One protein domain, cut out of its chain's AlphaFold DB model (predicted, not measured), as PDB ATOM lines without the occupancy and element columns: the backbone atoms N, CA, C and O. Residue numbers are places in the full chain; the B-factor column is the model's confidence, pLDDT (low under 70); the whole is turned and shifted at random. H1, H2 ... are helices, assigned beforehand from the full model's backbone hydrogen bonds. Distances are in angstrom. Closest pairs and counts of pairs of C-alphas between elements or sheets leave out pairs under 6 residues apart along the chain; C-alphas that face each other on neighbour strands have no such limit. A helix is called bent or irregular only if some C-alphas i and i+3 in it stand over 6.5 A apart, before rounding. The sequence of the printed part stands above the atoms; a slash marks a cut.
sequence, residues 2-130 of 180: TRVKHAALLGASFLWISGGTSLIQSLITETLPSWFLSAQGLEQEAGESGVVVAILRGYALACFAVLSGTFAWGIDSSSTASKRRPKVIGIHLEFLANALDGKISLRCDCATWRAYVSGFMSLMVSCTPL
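This is residues 2 to 130 of the 180 residues of the protein "Mediator of RNA polymerase II transcription subunit" of Trifolium medium (UniProt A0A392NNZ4). Four helical rods, H1b, H2, H3 and H4, run up and down side by side as a loosely joined bundle, and the arm H1a folds back from H1b and packs on H2 at a steep tilt. H2, the hub, is covered by H1a and by H4, while H3 meets H2 near one end. The printed part has 129 residues with four named helices in the order H1, H2, H3, H4 and no named strand; the class is all helix. The whole is compact, with a radius of gyration of the C-alphas of 14.6 A and spans of 47 by 34 by 26 A.

H1, residues 2 to 38, was assigned as one helix by its hydrogen bonds but is bent, with C-alphas 18 and 21 9.9 A apart. Its arm H1a, residues 2 to 18, begins with C-alpha 2 at (121.829, 147.294, 99.714) and is 24.3 A long. Its arm H1b, residues 21 to 38, is also 24.3 A long; it is irregular, with C-alphas 29 and 32 7.0 A apart, and has a kink of 31 degrees near residue 32. H2, residues 48 to 73, is 37.9 A long and begins with C-alpha 48 at (141.067, 141.141, 99.815). H3, residues 80 to 100, is 32.1 A long and irregular, with C-alphas 83 and 86 7.1 A apart. H4, residues 110 to 127, is 25.2 A long and ends with C-alpha 127 at (111.318, 133.720, 101.145).

H2 touches H4 with 41 pairs of C-alphas within 8 A, the closest being those of Gly 58 and Tyr 116, 4.0 A; they run the same way at a tilt of 36 degrees, only just steep. H1a touches H2, closest at the C-alphas of Ala 8 and Phe 64, 4.4 A, the same way at a steep tilt of 39 degrees. H1b and H2 form a helical hairpin at a shallow tilt of 24 degrees, with residues 21 to 28 of H1b alone touching H2, closest at the C-alphas of Thr 21 and Ala 72, 5.2 A. H2 and H3 form another, closest at the C-alphas of Trp 73 and Ser 82, 4.8 A. H1b touches H3 at a shallow tilt of 7 degrees, the same way, closest at the C-alphas of Thr 29 and His 92, 5.5 A. H4 is close to but not clearly touching H3, the closest C-alphas being those of Leu 96 and Val 117, 7.4 A. H1a and H1b touch only at the corner, and H1a is apart from H3 and H4. Every O i to N i+4 pair is within hydrogen-bond range in H1a, H2 and H4, against 12 of 14 in H1b and 13 of 17 in H3.

The two C-alphas farthest apart, those of Ala 46 and Ser 78, are 47.8 A apart. The printed part has no cut, and its three links between helices are short. The mean pLDDT of the printed part is 90.3; residues 40 to 48, of which 48 belongs to H2, are under 70.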
ATOM      1  N   THR A   2     123.022 146.641 100.305       88.75
ATOM      2  CA  THR A   2     121.829 147.294  99.714       88.75
ATOM      3  C   THR A   2     121.922 147.525  98.201       88.75
ATOM      4  O   THR A   2     120.999 147.163  97.478       88.75
ATOM      5  N   ARG A   3     123.050 148.042  97.695       89.81
ATOM      6  CA  ARG A   3     123.256 148.278  96.251       89.81
ATOM      7  C   ARG A   3     123.178 146.999  95.409       89.81
ATOM      8  O   ARG A   3     122.610 147.026  94.327       89.81
ATOM      9  N   VAL A   4     123.690 145.882  95.932       90.25
ATOM     10  CA  VAL A   4     123.644 144.573  95.260       90.25
ATOM     11  C   VAL A   4     122.204 144.099  95.093       90.25
ATOM     12  O   VAL A   4     121.805 143.731  93.994       90.25
ATOM     13  N   LYS A   5     121.398 144.190  96.158       91.12
ATOM     14  CA  LYS A   5     119.974 143.828  96.103       91.12
ATOM     15  C   LYS A   5     119.198 144.699  95.112       91.12
ATOM     16  O   LYS A   5     118.389 144.172  94.360       91.12
ATOM     17  N   HIS A   6     119.476 146.005  95.065       94.19
ATOM     18  CA  HIS A   6     118.840 146.909  94.099       94.19
ATOM     19  C   HIS A   6     119.219 146.568  92.655       94.19
ATOM     20  O   HIS A   6     118.342 146.527  91.800       94.19
ATOM     21  N   ALA A   7     120.498 146.292  92.387       95.50
ATOM     22  CA  ALA A   7     120.948 145.888  91.058       95.50
ATOM     23  C   ALA A   7     120.289 144.571  90.615       95.50
ATOM     24  O   ALA A   7     119.784 144.482  89.500       95.50
ATOM     25  N   ALA A   8     120.227 143.581  91.511       96.25
ATOM     26  CA  ALA A   8     119.557 142.311  91.261       96.25
ATOM     27  C   ALA A   8     118.052 142.485  91.001       96.25
ATOM     28  O   ALA A   8     117.531 141.922  90.044       96.25
ATOM     29  N   LEU A   9     117.365 143.300  91.809       96.62
ATOM     30  CA  LEU A   9     115.942 143.597  91.642       96.62
ATOM     31  C   LEU A   9     115.661 144.316  90.320       96.62
ATOM     32  O   LEU A   9     114.735 143.943  89.606       96.62
ATOM     33  N   LEU A  10     116.471 145.318  89.970       96.94
ATOM     34  CA  LEU A  10     116.341 146.045  88.710       96.94
ATOM     35  C   LEU A  10     116.556 145.112  87.512       96.94
ATOM     36  O   LEU A  10     115.754 145.113  86.579       96.94
ATOM     37  N   GLY A  11     117.599 144.277  87.564       96.19
ATOM     38  CA  GLY A  11     117.864 143.264  86.547       96.19
ATOM     39  C   GLY A  11     116.711 142.271  86.412       96.19
ATOM     40  O   GLY A  11     116.261 142.008  85.298       96.19
ATOM     41  N   ALA A  12     116.191 141.760  87.532       96.88
ATOM     42  CA  ALA A  12     115.077 140.815  87.540       96.88
ATOM     43  C   ALA A  12     113.810 141.427  86.928       96.88
ATOM     44  O   ALA A  12     113.143 140.774  86.127       96.88
ATOM     45  N   SER A  13     113.518 142.692  87.246       96.00
ATOM     46  CA  SER A  13     112.387 143.431  86.682       96.00
ATOM     47  C   SER A  13     112.530 143.624  85.174       96.00
ATOM     48  O   SER A  13     111.582 143.369  84.437       96.00
ATOM     49  N   PHE A  14     113.714 144.023  84.691       95.75
ATOM     50  CA  PHE A  14     113.948 144.169  83.252       95.75
ATOM     51  C   PHE A  14     113.815 142.844  82.510       95.75
ATOM     52  O   PHE A  14     113.169 142.797  81.462       95.75
ATOM     53  N   LEU A  15     114.390 141.775  83.062       95.81
ATOM     54  CA  LEU A  15     114.303 140.442  82.483       95.81
ATOM     55  C   LEU A  15     112.848 139.977  82.371       95.81
ATOM     56  O   LEU A  15     112.439 139.484  81.321       95.81
ATOM     57  N   TRP A  16     112.066 140.186  83.432       94.12
ATOM     58  CA  TRP A  16     110.649 139.844  83.463       94.12
ATOM     59  C   TRP A  16     109.836 140.637  82.439       94.12
ATOM     60  O   TRP A  16     109.126 140.039  81.634       94.12
ATOM     61  N   ILE A  17     109.970 141.964  82.429       93.81
ATOM     62  CA  ILE A  17     109.190 142.844  81.546       93.81
ATOM     63  C   ILE A  17     109.539 142.609  80.071       93.81
ATOM     64  O   ILE A  17     108.657 142.661  79.219       93.81
ATOM     65  N   SER A  18     110.811 142.342  79.764       92.81
ATOM     66  CA  SER A  18     111.283 142.240  78.376       92.81
ATOM     67  C   SER A  18     111.151 140.828  77.804       92.81
ATOM     68  O   SER A  18     110.901 140.674  76.612       92.81
ATOM     69  N   GLY A  19     111.355 139.795  78.630       87.69
ATOM     70  CA  GLY A  19     111.468 138.404  78.178       87.69
ATOM     71  C   GLY A  19     110.476 137.422  78.795       87.69
ATOM     72  O   GLY A  19     110.385 136.286  78.327       87.69
ATOM     73  N   GLY A  20     109.727 137.822  79.824       90.88
ATOM     74  CA  GLY A  20     108.711 136.984  80.459       90.88
ATOM     75  C   GLY A  20     109.251 135.688  81.079       90.88
ATOM     76  O   GLY A  20     110.419 135.564  81.452       90.88
ATOM     77  N   THR A  21     108.370 134.691  81.207       90.44
ATOM     78  CA  THR A  21     108.665 133.421  81.900       90.44
ATOM     79  C   THR A  21     109.670 132.539  81.155       90.44
ATOM     80  O   THR A  21     110.428 131.816  81.798       90.44
ATOM     81  N   SER A  22     109.696 132.579  79.819       92.25
ATOM     82  CA  SER A  22     110.602 131.761  79.001       92.25
ATOM     83  C   SER A  22     112.056 132.178  79.179       92.25
ATOM     84  O   SER A  22     112.924 131.320  79.345       92.25
ATOM     85  N   LEU A  23     112.325 133.486  79.204       94.25
ATOM     86  CA  LEU A  23     113.676 133.994  79.397       94.25
ATOM     87  C   LEU A  23     114.173 133.744  80.824       94.25
ATOM     88  O   LEU A  23     115.333 133.407  81.016       94.25
ATOM     89  N   ILE A  24     113.289 133.828  81.821       95.44
ATOM     90  CA  ILE A  24     113.620 133.478  83.211       95.44
ATOM     91  C   ILE A  24     113.924 131.985  83.349       95.44
ATOM     92  O   ILE A  24     114.859 131.607  84.052       95.44
ATOM     93  N   GLN A  25     113.179 131.130  82.645       95.19
ATOM     94  CA  GLN A  25     113.486 129.707  82.590       95.19
ATOM     95  C   GLN A  25     114.886 129.469  82.009       95.19
ATOM     96  O   GLN A  25     115.684 128.809  82.666       95.19
ATOM     97  N   SER A  26     115.208 130.039  80.843       96.44
ATOM     98  CA  SER A  26     116.545 129.894  80.239       96.44
ATOM     99  C   SER A  26     117.643 130.540  81.095       96.44
ATOM    100  O   SER A  26     118.744 129.997  81.191       96.44
ATOM    101  N   LEU A  27     117.357 131.637  81.808       96.69
ATOM    102  CA  LEU A  27     118.299 132.211  82.769       96.69
ATOM    103  C   LEU A  27     118.726 131.157  83.798       96.69
ATOM    104  O   LEU A  27     119.919 130.947  84.014       96.69
ATOM    105  N   ILE A  28     117.739 130.526  84.431       96.88
ATOM    106  CA  ILE A  28     117.943 129.608  85.550       96.88
ATOM    107  C   ILE A  28     118.506 128.267  85.068       96.88
ATOM    108  O   ILE A  28     119.448 127.764  85.666       96.88
ATOM    109  N   THR A  29     117.989 127.692  83.979       97.31
ATOM    110  CA  THR A  29     118.399 126.344  83.547       97.31
ATOM    111  C   THR A  29     119.630 126.316  82.652       97.31
ATOM    112  O   THR A  29     120.255 125.268  82.536       97.31
ATOM    113  N   GLU A  30     119.968 127.423  81.988       96.25
ATOM    114  CA  GLU A  30     121.008 127.433  80.951       96.25
ATOM    115  C   GLU A  30     122.030 128.542  81.182       96.25
ATOM    116  O   GLU A  30     123.221 128.260  81.304       96.25
ATOM    117  N   THR A  31     121.588 129.798  81.268       96.50
ATOM    118  CA  THR A  31     122.486 130.962  81.246       96.50
ATOM    119  C   THR A  31     123.372 131.013  82.488       96.50
ATOM    120  O   THR A  31     124.586 131.158  82.361       96.50
ATOM    121  N   LEU A  32     122.797 130.861  83.686       96.44
ATOM    122  CA  LEU A  32     123.554 130.857  84.940       96.44
ATOM    123  C   LEU A  32     124.497 129.648  85.035       96.44
ATOM    124  O   LEU A  32     125.693 129.877  85.231       96.44
ATOM    125  N   PRO A  33     124.038 128.393  84.840       96.38
ATOM    126  CA  PRO A  33     124.938 127.243  84.771       96.38
ATOM    127  C   PRO A  33     126.082 127.431  83.770       96.38
ATOM    128  O   PRO A  33     127.247 127.244  84.118       96.38
ATOM    129  N   SER A  34     125.779 127.886  82.550       95.12
ATOM    130  CA  SER A  34     126.791 128.123  81.513       95.12
ATOM    131  C   SER A  34     127.789 129.197  81.929       95.12
ATOM    132  O   SER A  34     128.986 129.044  81.695       95.12
ATOM    133  N   TRP A  35     127.333 130.265  82.586       94.31
ATOM    134  CA  TRP A  35     128.210 131.309  83.106       94.31
ATOM    135  C   TRP A  35     129.175 130.754  84.163       94.31
ATOM    136  O   TRP A  35     130.380 130.963  84.053       94.31
ATOM    137  N   PHE A  36     128.697 129.956  85.125       94.62
ATOM    138  CA  PHE A  36     129.565 129.326  86.131       94.62
ATOM    139  C   PHE A  36     130.590 128.351  85.527       94.62
ATOM    140  O   PHE A  36     131.719 128.247  86.018       94.62
ATOM    141  N   LEU A  37     130.213 127.655  84.452       92.88
ATOM    142  CA  LEU A  37     131.077 126.712  83.738       92.88
ATOM    143  C   LEU A  37     132.073 127.387  82.785       92.88
ATOM    144  O   LEU A  37     133.077 126.771  82.441       92.88
ATOM    145  N   SER A  38     131.819 128.622  82.350       87.75
ATOM    146  CA  SER A  38     132.625 129.310  81.327       87.75
ATOM    147  C   SER A  38     133.376 130.540  81.822       87.75
ATOM    148  O   SER A  38     134.230 131.030  81.088       87.75
ATOM    149  N   ALA A  39     133.095 131.038  83.032       73.62
ATOM    150  CA  ALA A  39     133.682 132.261  83.577       73.62
ATOM    151  C   ALA A  39     135.197 132.144  83.835       73.62
ATOM    152  O   ALA A  39     135.649 132.089  84.972       73.62
ATOM    153  N   GLN A  40     135.993 132.153  82.771       59.59
ATOM    154  CA  GLN A  40     137.406 132.500  82.779       59.59
ATOM    155  C   GLN A  40     137.519 133.999  82.484       59.59
ATOM    156  O   GLN A  40     137.043 134.456  81.450       59.59
ATOM    157  N   GLY A  41     138.155 134.769  83.376       54.34
ATOM    158  CA  GLY A  41     138.640 136.112  83.021       54.34
ATOM    159  C   GLY A  41     137.946 137.326  83.642       54.34
ATOM    160  O   GLY A  41     138.009 138.401  83.059       54.34
ATOM    161  N   LEU A  42     137.340 137.229  84.829       52.44
ATOM    162  CA  LEU A  42     137.186 138.436  85.651       52.44
ATOM    163  C   LEU A  42     138.481 138.580  86.439       52.44
ATOM    164  O   LEU A  42     138.668 137.846  87.406       52.44
ATOM    165  N   GLU A  43     139.376 139.423  85.914       48.88
ATOM    166  CA  GLU A  43     140.725 139.689  86.413       48.88
ATOM    167  C   GLU A  43     140.800 139.529  87.927       48.88
ATOM    168  O   GLU A  43     140.055 140.146  88.694       48.88
ATOM    169  N   GLN A  44     141.678 138.623  88.336       51.66
ATOM    170  CA  GLN A  44     141.983 138.384  89.726       51.66
ATOM    171  C   GLN A  44     142.743 139.623  90.206       51.66
ATOM    172  O   GLN A  44     143.964 139.691  90.117       51.66
ATOM    173  N   GLU A  45     142.005 140.632  90.669       52.75
ATOM    174  CA  GLU A  45     142.509 141.642  91.594       52.75
ATOM    175  C   GLU A  45     143.011 140.856  92.810       52.75
ATOM    176  O   GLU A  45     142.243 140.497  93.706       52.75
ATOM    177  N   ALA A  46     144.278 140.444  92.756       55.06
ATOM    178  CA  ALA A  46     144.905 139.595  93.749       55.06
ATOM    179  C   ALA A  46     145.002 140.387  95.060       55.06
ATOM    180  O   ALA A  46     145.942 141.143  95.284       55.06
ATOM    181  N   GLY A  47     143.976 140.261  95.898       65.56
ATOM    182  CA  GLY A  47     143.851 140.971  97.165       65.56
ATOM    183  C   GLY A  47     142.473 140.787  97.801       65.56
ATOM    184  O   GLY A  47     141.538 140.288  97.173       65.56
ATOM    185  N   GLU A  48     142.330 141.218  99.056       67.50
ATOM    186  CA  GLU A  48     141.067 141.141  99.815       67.50
ATOM    187  C   GLU A  48     139.893 141.805  99.076       67.50
ATOM    188  O   GLU A  48     138.764 141.315  99.125       67.50
ATOM    189  N   SER A  49     140.165 142.872  98.316       75.94
ATOM    190  CA  SER A  49     139.182 143.544  97.456       75.94
ATOM    191  C   SER A  49     138.566 142.592  96.420       75.94
ATOM    192  O   SER A  49     137.345 142.566  96.252       75.94
ATOM    193  N   GLY A  50     139.381 141.743  95.782       83.88
ATOM    194  CA  GLY A  50     138.917 140.771  94.790       83.88
ATOM    195  C   GLY A  50     137.979 139.723  95.390       83.88
ATOM    196  O   GLY A  50     136.930 139.424  94.815       83.88
ATOM    197  N   VAL A  51     138.295 139.232  96.595       86.81
ATOM    198  CA  VAL A  51     137.450 138.272  97.327       86.81
ATOM    199  C   VAL A  51     136.109 138.902  97.708       86.81
ATOM    200  O   VAL A  51     135.057 138.294  97.504       86.81
ATOM    201  N   VAL A  52     136.109 140.145  98.199       90.31
ATOM    202  CA  VAL A  52     134.866 140.863  98.528       90.31
ATOM    203  C   VAL A  52     134.003 141.066  97.280       90.31
ATOM    204  O   VAL A  52     132.795 140.826  97.323       90.31
ATOM    205  N   VAL A  53     134.599 141.457  96.150       90.19
ATOM    206  CA  VAL A  53     133.882 141.611  94.873       90.19
ATOM    207  C   VAL A  53     133.277 140.283  94.413       90.19
ATOM    208  O   VAL A  53     132.122 140.258  93.984       90.19
ATOM    209  N   ALA A  54     134.014 139.179  94.541       91.56
ATOM    210  CA  ALA A  54     133.527 137.844  94.216       91.56
ATOM    211  C   ALA A  54     132.327 137.428  95.084       91.56
ATOM    212  O   ALA A  54     131.298 137.001  94.554       91.56
ATOM    213  N   ILE A  55     132.399 137.641  96.401       93.81
ATOM    214  CA  ILE A  55     131.287 137.370  97.325       93.81
ATOM    215  C   ILE A  55     130.053 138.197  96.942       93.81
ATOM    216  O   ILE A  55     128.948 137.663  96.816       93.81
ATOM    217  N   LEU A  56     130.226 139.503  96.711       93.69
ATOM    218  CA  LEU A  56     129.125 140.384  96.314       93.69
ATOM    219  C   LEU A  56     128.506 139.957  94.981       93.69
ATOM    220  O   LEU A  56     127.286 140.032  94.836       93.69
ATOM    221  N   ARG A  57     129.319 139.482  94.030       94.38
ATOM    222  CA  ARG A  57     128.844 138.934  92.755       94.38
ATOM    223  C   ARG A  57     128.002 137.679  92.967       94.38
ATOM    224  O   ARG A  57     126.919 137.596  92.398       94.38
ATOM    225  N   GLY A  58     128.453 136.745  93.804       96.00
ATOM    226  CA  GLY A  58     127.690 135.538  94.134       96.00
ATOM    227  C   GLY A  58     126.317 135.872  94.722       96.00
ATOM    228  O   GLY A  58     125.294 135.420  94.207       96.00
ATOM    229  N   TYR A  59     126.268 136.770  95.712       96.19
ATOM    230  CA  TYR A  59     124.999 137.237  96.280       96.19
ATOM    231  C   TYR A  59     124.124 137.998  95.278       96.19
ATOM    232  O   TYR A  59     122.898 137.870  95.325       96.19
ATOM    233  N   ALA A  60     124.721 138.780  94.373       96.44
ATOM    234  CA  ALA A  60     123.987 139.470  93.315       96.44
ATOM    235  C   ALA A  60     123.273 138.471  92.402       96.44
ATOM    236  O   ALA A  60     122.078 138.619  92.155       96.44
ATOM    237  N   LEU A  61     123.993 137.439  91.951       97.12
ATOM    238  CA  LEU A  61     123.455 136.380  91.101       97.12
ATOM    239  C   LEU A  61     122.365 135.583  91.823       97.12
ATOM    240  O   LEU A  61     121.333 135.295  91.223       97.12
ATOM    241  N   ALA A  62     122.550 135.284  93.113       97.88
ATOM    242  CA  ALA A  62     121.557 134.574  93.916       97.88
ATOM    243  C   ALA A  62     120.259 135.380  94.050       97.88
ATOM    244  O   ALA A  62     119.175 134.873  93.758       97.88
ATOM    245  N   CYS A  63     120.374 136.661  94.425       97.06
ATOM    246  CA  CYS A  63     119.227 137.565  94.503       97.06
ATOM    247  C   CYS A  63     118.538 137.688  93.143       97.06
ATOM    248  O   CYS A  63     117.316 137.625  93.075       97.06
ATOM    249  N   PHE A  64     119.310 137.848  92.069       97.88
ATOM    250  CA  PHE A  64     118.784 137.993  90.716       97.88
ATOM    251  C   PHE A  64     117.989 136.754  90.293       97.88
ATOM    252  O   PHE A  64     116.839 136.891  89.889       97.88
ATOM    253  N   ALA A  65     118.548 135.555  90.474       97.88
ATOM    254  CA  ALA A  65     117.895 134.299  90.116       97.88
ATOM    255  C   ALA A  65     116.573 134.088  90.873       97.88
ATOM    256  O   ALA A  65     115.544 133.807  90.253       97.88
ATOM    257  N   VAL A  66     116.579 134.261  92.201       97.06
ATOM    258  CA  VAL A  66     115.372 134.061  93.017       97.06
ATOM    259  C   VAL A  66     114.326 135.127  92.705       97.06
ATOM    260  O   VAL A  66     113.180 134.776  92.443       97.06
ATOM    261  N   LEU A  67     114.706 136.410  92.643       96.69
ATOM    262  CA  LEU A  67     113.769 137.492  92.321       96.69
ATOM    263  C   LEU A  67     113.133 137.294  90.941       96.69
ATOM    264  O   LEU A  67     111.913 137.394  90.814       96.69
ATOM    265  N   SER A  68     113.922 136.922  89.928       96.50
ATOM    266  CA  SER A  68     113.394 136.558  88.611       96.50
ATOM    267  C   SER A  68     112.375 135.421  88.705       96.50
ATOM    268  O   SER A  68     111.266 135.554  88.192       96.50
ATOM    269  N   GLY A  69     112.683 134.338  89.421       95.06
ATOM    270  CA  GLY A  69     111.719 133.256  89.638       95.06
ATOM    271  C   GLY A  69     110.438 133.720  90.347       95.06
ATOM    272  O   GLY A  69     109.341 133.325  89.952       95.06
ATOM    273  N   THR A  70     110.546 134.609  91.345       94.88
ATOM    274  CA  THR A  70     109.371 135.133  92.064       94.88
ATOM    275  C   THR A  70     108.477 135.984  91.171       94.88
ATOM    276  O   THR A  70     107.259 135.870  91.264       94.88
ATOM    277  N   PHE A  71     109.044 136.768  90.249       93.12
ATOM    278  CA  PHE A  71     108.254 137.503  89.262       93.12
ATOM    279  C   PHE A  71     107.575 136.577  88.250       93.12
ATOM    280  O   PHE A  71     106.440 136.834  87.858       93.12
ATOM    281  N   ALA A  72     108.233 135.482  87.863       92.12
ATOM    282  CA  ALA A  72     107.687 134.532  86.900       92.12
ATOM    283  C   ALA A  72     106.554 133.663  87.457       92.12
ATOM    284  O   ALA A  72     105.575 133.398  86.756       92.12
ATOM    285  N   TRP A  73     106.713 133.158  88.682       91.19
ATOM    286  CA  TRP A  73     105.873 132.078  89.213       91.19
ATOM    287  C   TRP A  73     105.191 132.412  90.535       91.19
ATOM    288  O   TRP A  73     104.356 131.629  90.982       91.19
ATOM    289  N   GLY A  74     105.522 133.547  91.149       91.31
ATOM    290  CA  GLY A  74     105.086 133.876  92.500       91.31
ATOM    291  C   GLY A  74     105.768 133.022  93.572       91.31
ATOM    292  O   GLY A  74     106.520 132.079  93.298       91.31
ATOM    293  N   ILE A  75     105.499 133.376  94.825       87.94
ATOM    294  CA  ILE A  75     105.999 132.651  96.002       87.94
ATOM    295  C   ILE A  75     105.083 131.490  96.409       87.94
ATOM    296  O   ILE A  75     105.536 130.566  97.075       87.94
ATOM    297  N   ASP A  76     103.820 131.512  95.978       83.25
ATOM    298  CA  ASP A  76     102.804 130.510  96.294       83.25
ATOM    299  C   ASP A  76     102.429 129.656  95.069       83.25
ATOM    300  O   ASP A  76     102.997 129.793  93.983       83.25
ATOM    301  N   SER A  77     101.515 128.705  95.250       76.69
ATOM    302  CA  SER A  77     100.998 127.824  94.193       76.69
ATOM    303  C   SER A  77      99.701 128.345  93.554       76.69
ATOM    304  O   SER A  77      99.055 127.630  92.788       76.69
ATOM    305  N   SER A  78      99.310 129.596  93.830       74.25
ATOM    306  CA  SER A  78      98.026 130.160  93.384       74.25
ATOM    307  C   SER A  78      97.972 130.415  91.871       74.25
ATOM    308  O   SER A  78      96.911 130.339  91.249       74.25
ATOM    309  N   SER A  79      99.125 130.691  91.256       73.56
ATOM    310  CA  SER A  79      99.237 131.024  89.837       73.56
ATOM    311  C   SER A  79      99.397 129.786  88.959       73.56
ATOM    312  O   SER A  79     100.176 128.884  89.261       73.56
ATOM    313  N   THR A  80      98.763 129.769  87.784       72.75
ATOM    314  CA  THR A  80      98.976 128.726  86.763       72.75
ATOM    315  C   THR A  80     100.416 128.684  86.247       72.75
ATOM    316  O   THR A  80     100.872 127.625  85.802       72.75
ATOM    317  N   ALA A  81     101.153 129.795  86.350       75.06
ATOM    318  CA  ALA A  81     102.569 129.868  86.006       75.06
ATOM    319  C   ALA A  81     103.445 128.994  86.927       75.06
ATOM    320  O   ALA A  81     104.499 128.528  86.490       75.06
ATOM    321  N   SER A  82     102.985 128.685  88.149       78.12
ATOM    322  CA  SER A  82     103.709 127.842  89.113       78.12
ATOM    323  C   SER A  82     103.913 126.399  88.634       78.12
ATOM    324  O   SER A  82     104.871 125.753  89.035       78.12
ATOM    325  N   LYS A  83     103.115 125.890  87.684       84.12
ATOM    326  CA  LYS A  83     103.221 124.491  87.215       84.12
ATOM    327  C   LYS A  83     104.589 124.126  86.629       84.12
ATOM    328  O   LYS A  83     104.972 122.961  86.645       84.12
ATOM    329  N   ARG A  84     105.318 125.098  86.065       87.06
ATOM    330  CA  ARG A  84     106.664 124.869  85.503       87.06
ATOM    331  C   ARG A  84     107.779 125.028  86.534       87.06
ATOM    332  O   ARG A  84     108.875 124.519  86.302       87.06
ATOM    333  N   ARG A  85     107.500 125.699  87.652       92.62
ATOM    334  CA  ARG A  85     108.480 126.047  88.682       92.62
ATOM    335  C   ARG A  85     109.247 124.829  89.218       92.62
ATOM    336  O   ARG A  85     110.474 124.890  89.162       92.62
ATOM    337  N   PRO A  86     108.608 123.713  89.637       93.69
ATOM    338  CA  PRO A  86     109.339 122.576  90.201       93.69
ATOM    339  C   PRO A  86     110.348 121.985  89.216       93.69
ATOM    340  O   PRO A  86     111.466 121.648  89.590       93.69
ATOM    341  N   LYS A  87     109.987 121.925  87.927       94.88
ATOM    342  CA  LYS A  87     110.878 121.428  86.873       94.88
ATOM    343  C   LYS A  87     112.081 122.348  86.673       94.88
ATOM    344  O   LYS A  87     113.201 121.866  86.567       94.88
ATOM    345  N   VAL A  88     111.852 123.658  86.596       96.12
ATOM    346  CA  VAL A  88     112.918 124.639  86.352       96.12
ATOM    347  C   VAL A  88     113.880 124.720  87.535       96.12
ATOM    348  O   VAL A  88     115.090 124.620  87.346       96.12
ATOM    349  N   ILE A  89     113.348 124.837  88.752       96.44
ATOM    350  CA  ILE A  89     114.158 124.859  89.973       96.44
ATOM    351  C   ILE A  89     114.872 123.522  90.163       96.44
ATOM    352  O   ILE A  89     116.046 123.518  90.512       96.44
ATOM    353  N   GLY A  90     114.209 122.399  89.878       96.75
ATOM    354  CA  GLY A  90     114.823 121.078  89.963       96.75
ATOM    355  C   GLY A  90     116.029 120.919  89.040       96.75
ATOM    356  O   GLY A  90     117.071 120.461  89.489       96.75
ATOM    357  N   ILE A  91     115.948 121.377  87.787       97.50
ATOM    358  CA  ILE A  91     117.105 121.372  86.869       97.50
ATOM    359  C   ILE A  91     118.266 122.196  87.442       97.50
ATOM    360  O   ILE A  91     119.420 121.772  87.389       97.50
ATOM    361  N   HIS A  92     117.969 123.366  88.004       97.94
ATOM    362  CA  HIS A  92     119.001 124.235  88.559       97.94
ATOM    363  C   HIS A  92     119.635 123.661  89.830       97.94
ATOM    364  O   HIS A  92     120.854 123.680  89.969       97.94
ATOM    365  N   LEU A  93     118.840 123.088  90.733       97.38
ATOM    366  CA  LEU A  93     119.347 122.420  91.933       97.38
ATOM    367  C   LEU A  93     120.110 121.137  91.612       97.38
ATOM    368  O   LEU A  93     121.079 120.838  92.299       97.38
ATOM    369  N   GLU A  94     119.741 120.417  90.555       97.44
ATOM    370  CA  GLU A  94     120.521 119.287  90.052       97.44
ATOM    371  C   GLU A  94     121.912 119.748  89.592       97.44
ATOM    372  O   GLU A  94     122.920 119.117  89.913       97.44
ATOM    373  N   PHE A  95     121.992 120.888  88.897       97.44
ATOM    374  CA  PHE A  95     123.271 121.519  88.575       97.44
ATOM    375  C   PHE A  95     124.056 121.891  89.846       97.44
ATOM    376  O   PHE A  95     125.238 121.552  89.935       97.44
ATOM    377  N   LEU A  96     123.415 122.510  90.851       97.31
ATOM    378  CA  LEU A  96     124.087 122.840  92.116       97.31
ATOM    379  C   LEU A  96     124.605 121.593  92.830       97.31
ATOM    380  O   LEU A  96     125.764 121.562  93.231       97.31
ATOM    381  N   ALA A  97     123.774 120.560  92.951       96.25
ATOM    382  CA  ALA A  97     124.135 119.300  93.584       96.25
ATOM    383  C   ALA A  97     125.321 118.641  92.872       96.25
ATOM    384  O   ALA A  97     126.260 118.215  93.528       96.25
ATOM    385  N   ASN A  98     125.334 118.612  91.538       96.38
ATOM    386  CA  ASN A  98     126.453 118.035  90.791       96.38
ATOM    387  C   ASN A  98     127.750 118.843  90.950       96.38
ATOM    388  O   ASN A  98     128.830 118.251  90.976       96.38
ATOM    389  N   ALA A  99     127.670 120.170  91.079       95.44
ATOM    390  CA  ALA A  99     128.836 120.999  91.381       95.44
ATOM    391  C   ALA A  99     129.343 120.785  92.812       95.44
ATOM    392  O   ALA A  99     130.550 120.674  93.016       95.44
ATOM    393  N   LEU A 100     128.435 120.685  93.787       94.50
ATOM    394  CA  LEU A 100     128.764 120.400  95.188       94.50
ATOM    395  C   LEU A 100     129.361 118.996  95.359       94.50
ATOM    396  O   LEU A 100     130.362 118.842  96.045       94.50
ATOM    397  N   ASP A 101     128.824 117.999  94.651       93.44
ATOM    398  CA  ASP A 101     129.350 116.628  94.592       93.44
ATOM    399  C   ASP A 101     130.723 116.544  93.879       93.44
ATOM    400  O   ASP A 101     131.303 115.464  93.779       93.44
ATOM    401  N   GLY A 102     131.223 117.644  93.300       91.69
ATOM    402  CA  GLY A 102     132.465 117.672  92.520       91.69
ATOM    403  C   GLY A 102     132.383 116.956  91.165       91.69
ATOM    404  O   GLY A 102     133.408 116.743  90.519       91.69
ATOM    405  N   LYS A 103     131.179 116.591  90.705       93.56
ATOM    406  CA  LYS A 103     130.947 115.912  89.414       93.56
ATOM    407  C   LYS A 103     131.140 116.838  88.218       93.56
ATOM    408  O   LYS A 103     131.399 116.364  87.115       93.56
ATOM    409  N   ILE A 104     130.996 118.146  88.423       93.06
ATOM    410  CA  ILE A 104     131.262 119.166  87.409       93.06
ATOM    411  C   ILE A 104     132.283 120.171  87.930       93.06
ATOM    412  O   ILE A 104     132.214 120.628  89.068       93.06
ATOM    413  N   SER A 105     133.244 120.522  87.079       89.94
ATOM    414  CA  SER A 105     134.274 121.505  87.408       89.94
ATOM    415  C   SER A 105     133.814 122.902  87.012       89.94
ATOM    416  O   SER A 105     133.654 123.202  85.828       89.94
ATOM    417  N   LEU A 106     133.638 123.766  88.004       91.62
ATOM    418  CA  LEU A 106     133.323 125.175  87.795       91.62
ATOM    419  C   LEU A 106     134.566 125.948  87.345       91.62
ATOM    420  O   LEU A 106     135.694 125.574  87.663       91.62
ATOM    421  N   ARG A 107     134.355 127.035  86.597       90.25
ATOM    422  CA  ARG A 107     135.437 127.931  86.153       90.25
ATOM    423  C   ARG A 107     135.429 129.281  86.859       90.25
ATOM    424  O   ARG A 107     136.437 129.975  86.818       90.25
ATOM    425  N   CYS A 108     134.335 129.623  87.536       88.81
ATOM    426  CA  CYS A 108     134.243 130.825  88.353       88.81
ATOM    427  C   CYS A 108     135.113 130.762  89.619       88.81
ATOM    428  O   CYS A 108     135.479 129.692  90.105       88.81
ATOM    429  N   ASP A 109     135.344 131.932  90.215       89.50
ATOM    430  CA  ASP A 109     135.961 132.053  91.532       89.50
ATOM    431  C   ASP A 109     135.169 131.300  92.626       89.50
ATOM    432  O   ASP A 109     133.932 131.321  92.660       89.50
ATOM    433  N   CYS A 110     135.892 130.654  93.546       90.69
ATOM    434  CA  CYS A 110     135.314 129.826  94.605       90.69
ATOM    435  C   CYS A 110     134.450 130.639  95.584       90.69
ATOM    436  O   CYS A 110     133.398 130.161  96.014       90.69
ATOM    437  N   ALA A 111     134.836 131.880  95.899       93.19
ATOM    438  CA  ALA A 111     134.053 132.747  96.774       93.19
ATOM    439  C   ALA A 111     132.756 133.208  96.091       93.19
ATOM    440  O   ALA A 111     131.714 133.264  96.744       93.19
ATOM    441  N   THR A 112     132.784 133.446  94.772       95.19
ATOM    442  CA  THR A 112     131.560 133.697  93.982       95.19
ATOM    443  C   THR A 112     130.615 132.500  94.047       95.19
ATOM    444  O   THR A 112     129.425 132.676  94.312       95.19
ATOM    445  N   TRP A 113     131.136 131.290  93.822       95.50
ATOM    446  CA  TRP A 113     130.345 130.061  93.872       95.50
ATOM    447  C   TRP A 113     129.712 129.837  95.246       95.50
ATOM    448  O   TRP A 113     128.495 129.685  95.340       95.50
ATOM    449  N   ARG A 114     130.518 129.881  96.314       95.94
ATOM    450  CA  ARG A 114     130.032 129.689  97.685       95.94
ATOM    451  C   ARG A 114     128.955 130.717  98.033       95.94
ATOM    452  O   ARG A 114     127.873 130.334  98.459       95.94
ATOM    453  N   ALA A 115     129.203 132.004  97.773       96.62
ATOM    454  CA  ALA A 115     128.229 133.058  98.052       96.62
ATOM    455  C   ALA A 115     126.935 132.912  97.232       96.62
ATOM    456  O   ALA A 115     125.854 133.228  97.730       96.62
ATOM    457  N   TYR A 116     127.023 132.418  95.992       97.94
ATOM    458  CA  TYR A 116     125.846 132.121  95.182       97.94
ATOM    459  C   TYR A 116     125.009 130.990  95.779       97.94
ATOM    460  O   TYR A 116     123.811 131.177  95.971       97.94
ATOM    461  N   VAL A 117     125.622 129.844  96.095       98.00
ATOM    462  CA  VAL A 117     124.906 128.684  96.648       98.00
ATOM    463  C   VAL A 117     124.274 129.034  97.993       98.00
ATOM    464  O   VAL A 117     123.061 128.890  98.139       98.00
ATOM    465  N   SER A 118     125.055 129.569  98.939       97.50
ATOM    466  CA  SER A 118     124.545 129.965 100.257       97.50
ATOM    467  C   SER A 118     123.438 131.015 100.135       97.50
ATOM    468  O   SER A 118     122.384 130.895 100.753       97.50
ATOM    469  N   GLY A 119     123.633 132.031  99.286       97.44
ATOM    470  CA  GLY A 119     122.642 133.082  99.064       97.44
ATOM    471  C   GLY A 119     121.351 132.573  98.423       97.44
ATOM    472  O   GLY A 119     120.265 132.960  98.847       97.44
ATOM    473  N   PHE A 120     121.451 131.700  97.419       98.00
ATOM    474  CA  PHE A 120     120.298 131.151  96.706       98.00
ATOM    475  C   PHE A 120     119.466 130.267  97.636       98.00
ATOM    476  O   PHE A 120     118.256 130.460  97.747       98.00
ATOM    477  N   MET A 121     120.125 129.364  98.366       97.81
ATOM    478  CA  MET A 121     119.457 128.467  99.309       97.81
ATOM    479  C   MET A 121     118.859 129.230 100.497       97.81
ATOM    480  O   MET A 121     117.716 128.972 100.859       97.81
ATOM    481  N   SER A 122     119.561 130.229 101.043       97.25
ATOM    482  CA  SER A 122     119.037 131.083 102.120       97.25
ATOM    483  C   SER A 122     117.782 131.849 101.693       97.25
ATOM    484  O   SER A 122     116.804 131.917 102.441       97.25
ATOM    485  N   LEU A 123     117.761 132.387 100.471       96.81
ATOM    486  CA  LEU A 123     116.576 133.046  99.923       96.81
ATOM    487  C   LEU A 123     115.426 132.061  99.694       96.81
ATOM    488  O   LEU A 123     114.284 132.409  99.980       96.81
ATOM    489  N   MET A 124     115.701 130.839  99.232       96.00
ATOM    490  CA  MET A 124     114.654 129.826  99.083       96.00
ATOM    491  C   MET A 124     114.028 129.443 100.425       96.00
ATOM    492  O   MET A 124     112.810 129.467 100.562       96.00
ATOM    493  N   VAL A 125     114.861 129.154 101.424       95.50
ATOM    494  CA  VAL A 125     114.424 128.772 102.774       95.50
ATOM    495  C   VAL A 125     113.608 129.888 103.433       95.50
ATOM    496  O   VAL A 125     112.556 129.628 104.008       95.50
ATOM    497  N   SER A 126     114.056 131.140 103.314       94.75
ATOM    498  CA  SER A 126     113.429 132.271 104.013       94.75
ATOM    499  C   SER A 126     112.250 132.909 103.276       94.75
ATOM    500  O   SER A 126     111.336 133.416 103.922       94.75
ATOM    501  N   CYS A 127     112.270 132.938 101.942       93.19
ATOM    502  CA  CYS A 127     111.318 133.720 101.145       93.19
ATOM    503  C   CYS A 127     110.416 132.860 100.255       93.19
ATOM    504  O   CYS A 127     109.331 133.312  99.890       93.19
ATOM    505  N   THR A 128     110.843 131.651  99.880       94.19
ATOM    506  CA  THR A 128     110.072 130.769  98.993       94.19
ATOM    507  C   THR A 128     110.019 129.311  99.475       94.19
ATOM    508  O   THR A 128     110.253 128.396  98.683       94.19
ATOM    509  N   PRO A 129     109.649 129.042 100.746       92.69
ATOM    510  CA  PRO A 129     109.656 127.684 101.303       92.69
ATOM    511  C   PRO A 129     108.753 126.706 100.532       92.69
ATOM    512  O   PRO A 129     109.119 125.552 100.336       92.69
ATOM    513  N   LEU A 130     107.636 127.181  99.968       91.69
ATOM    514  CA  LEU A 130     106.750 126.364  99.124       91.69
ATOM    515  C   LEU A 130     107.440 125.836  97.859       91.69
ATOM    516  O   LEU A 130     107.067 124.791  97.339       91.69
TER     517      LEU A 130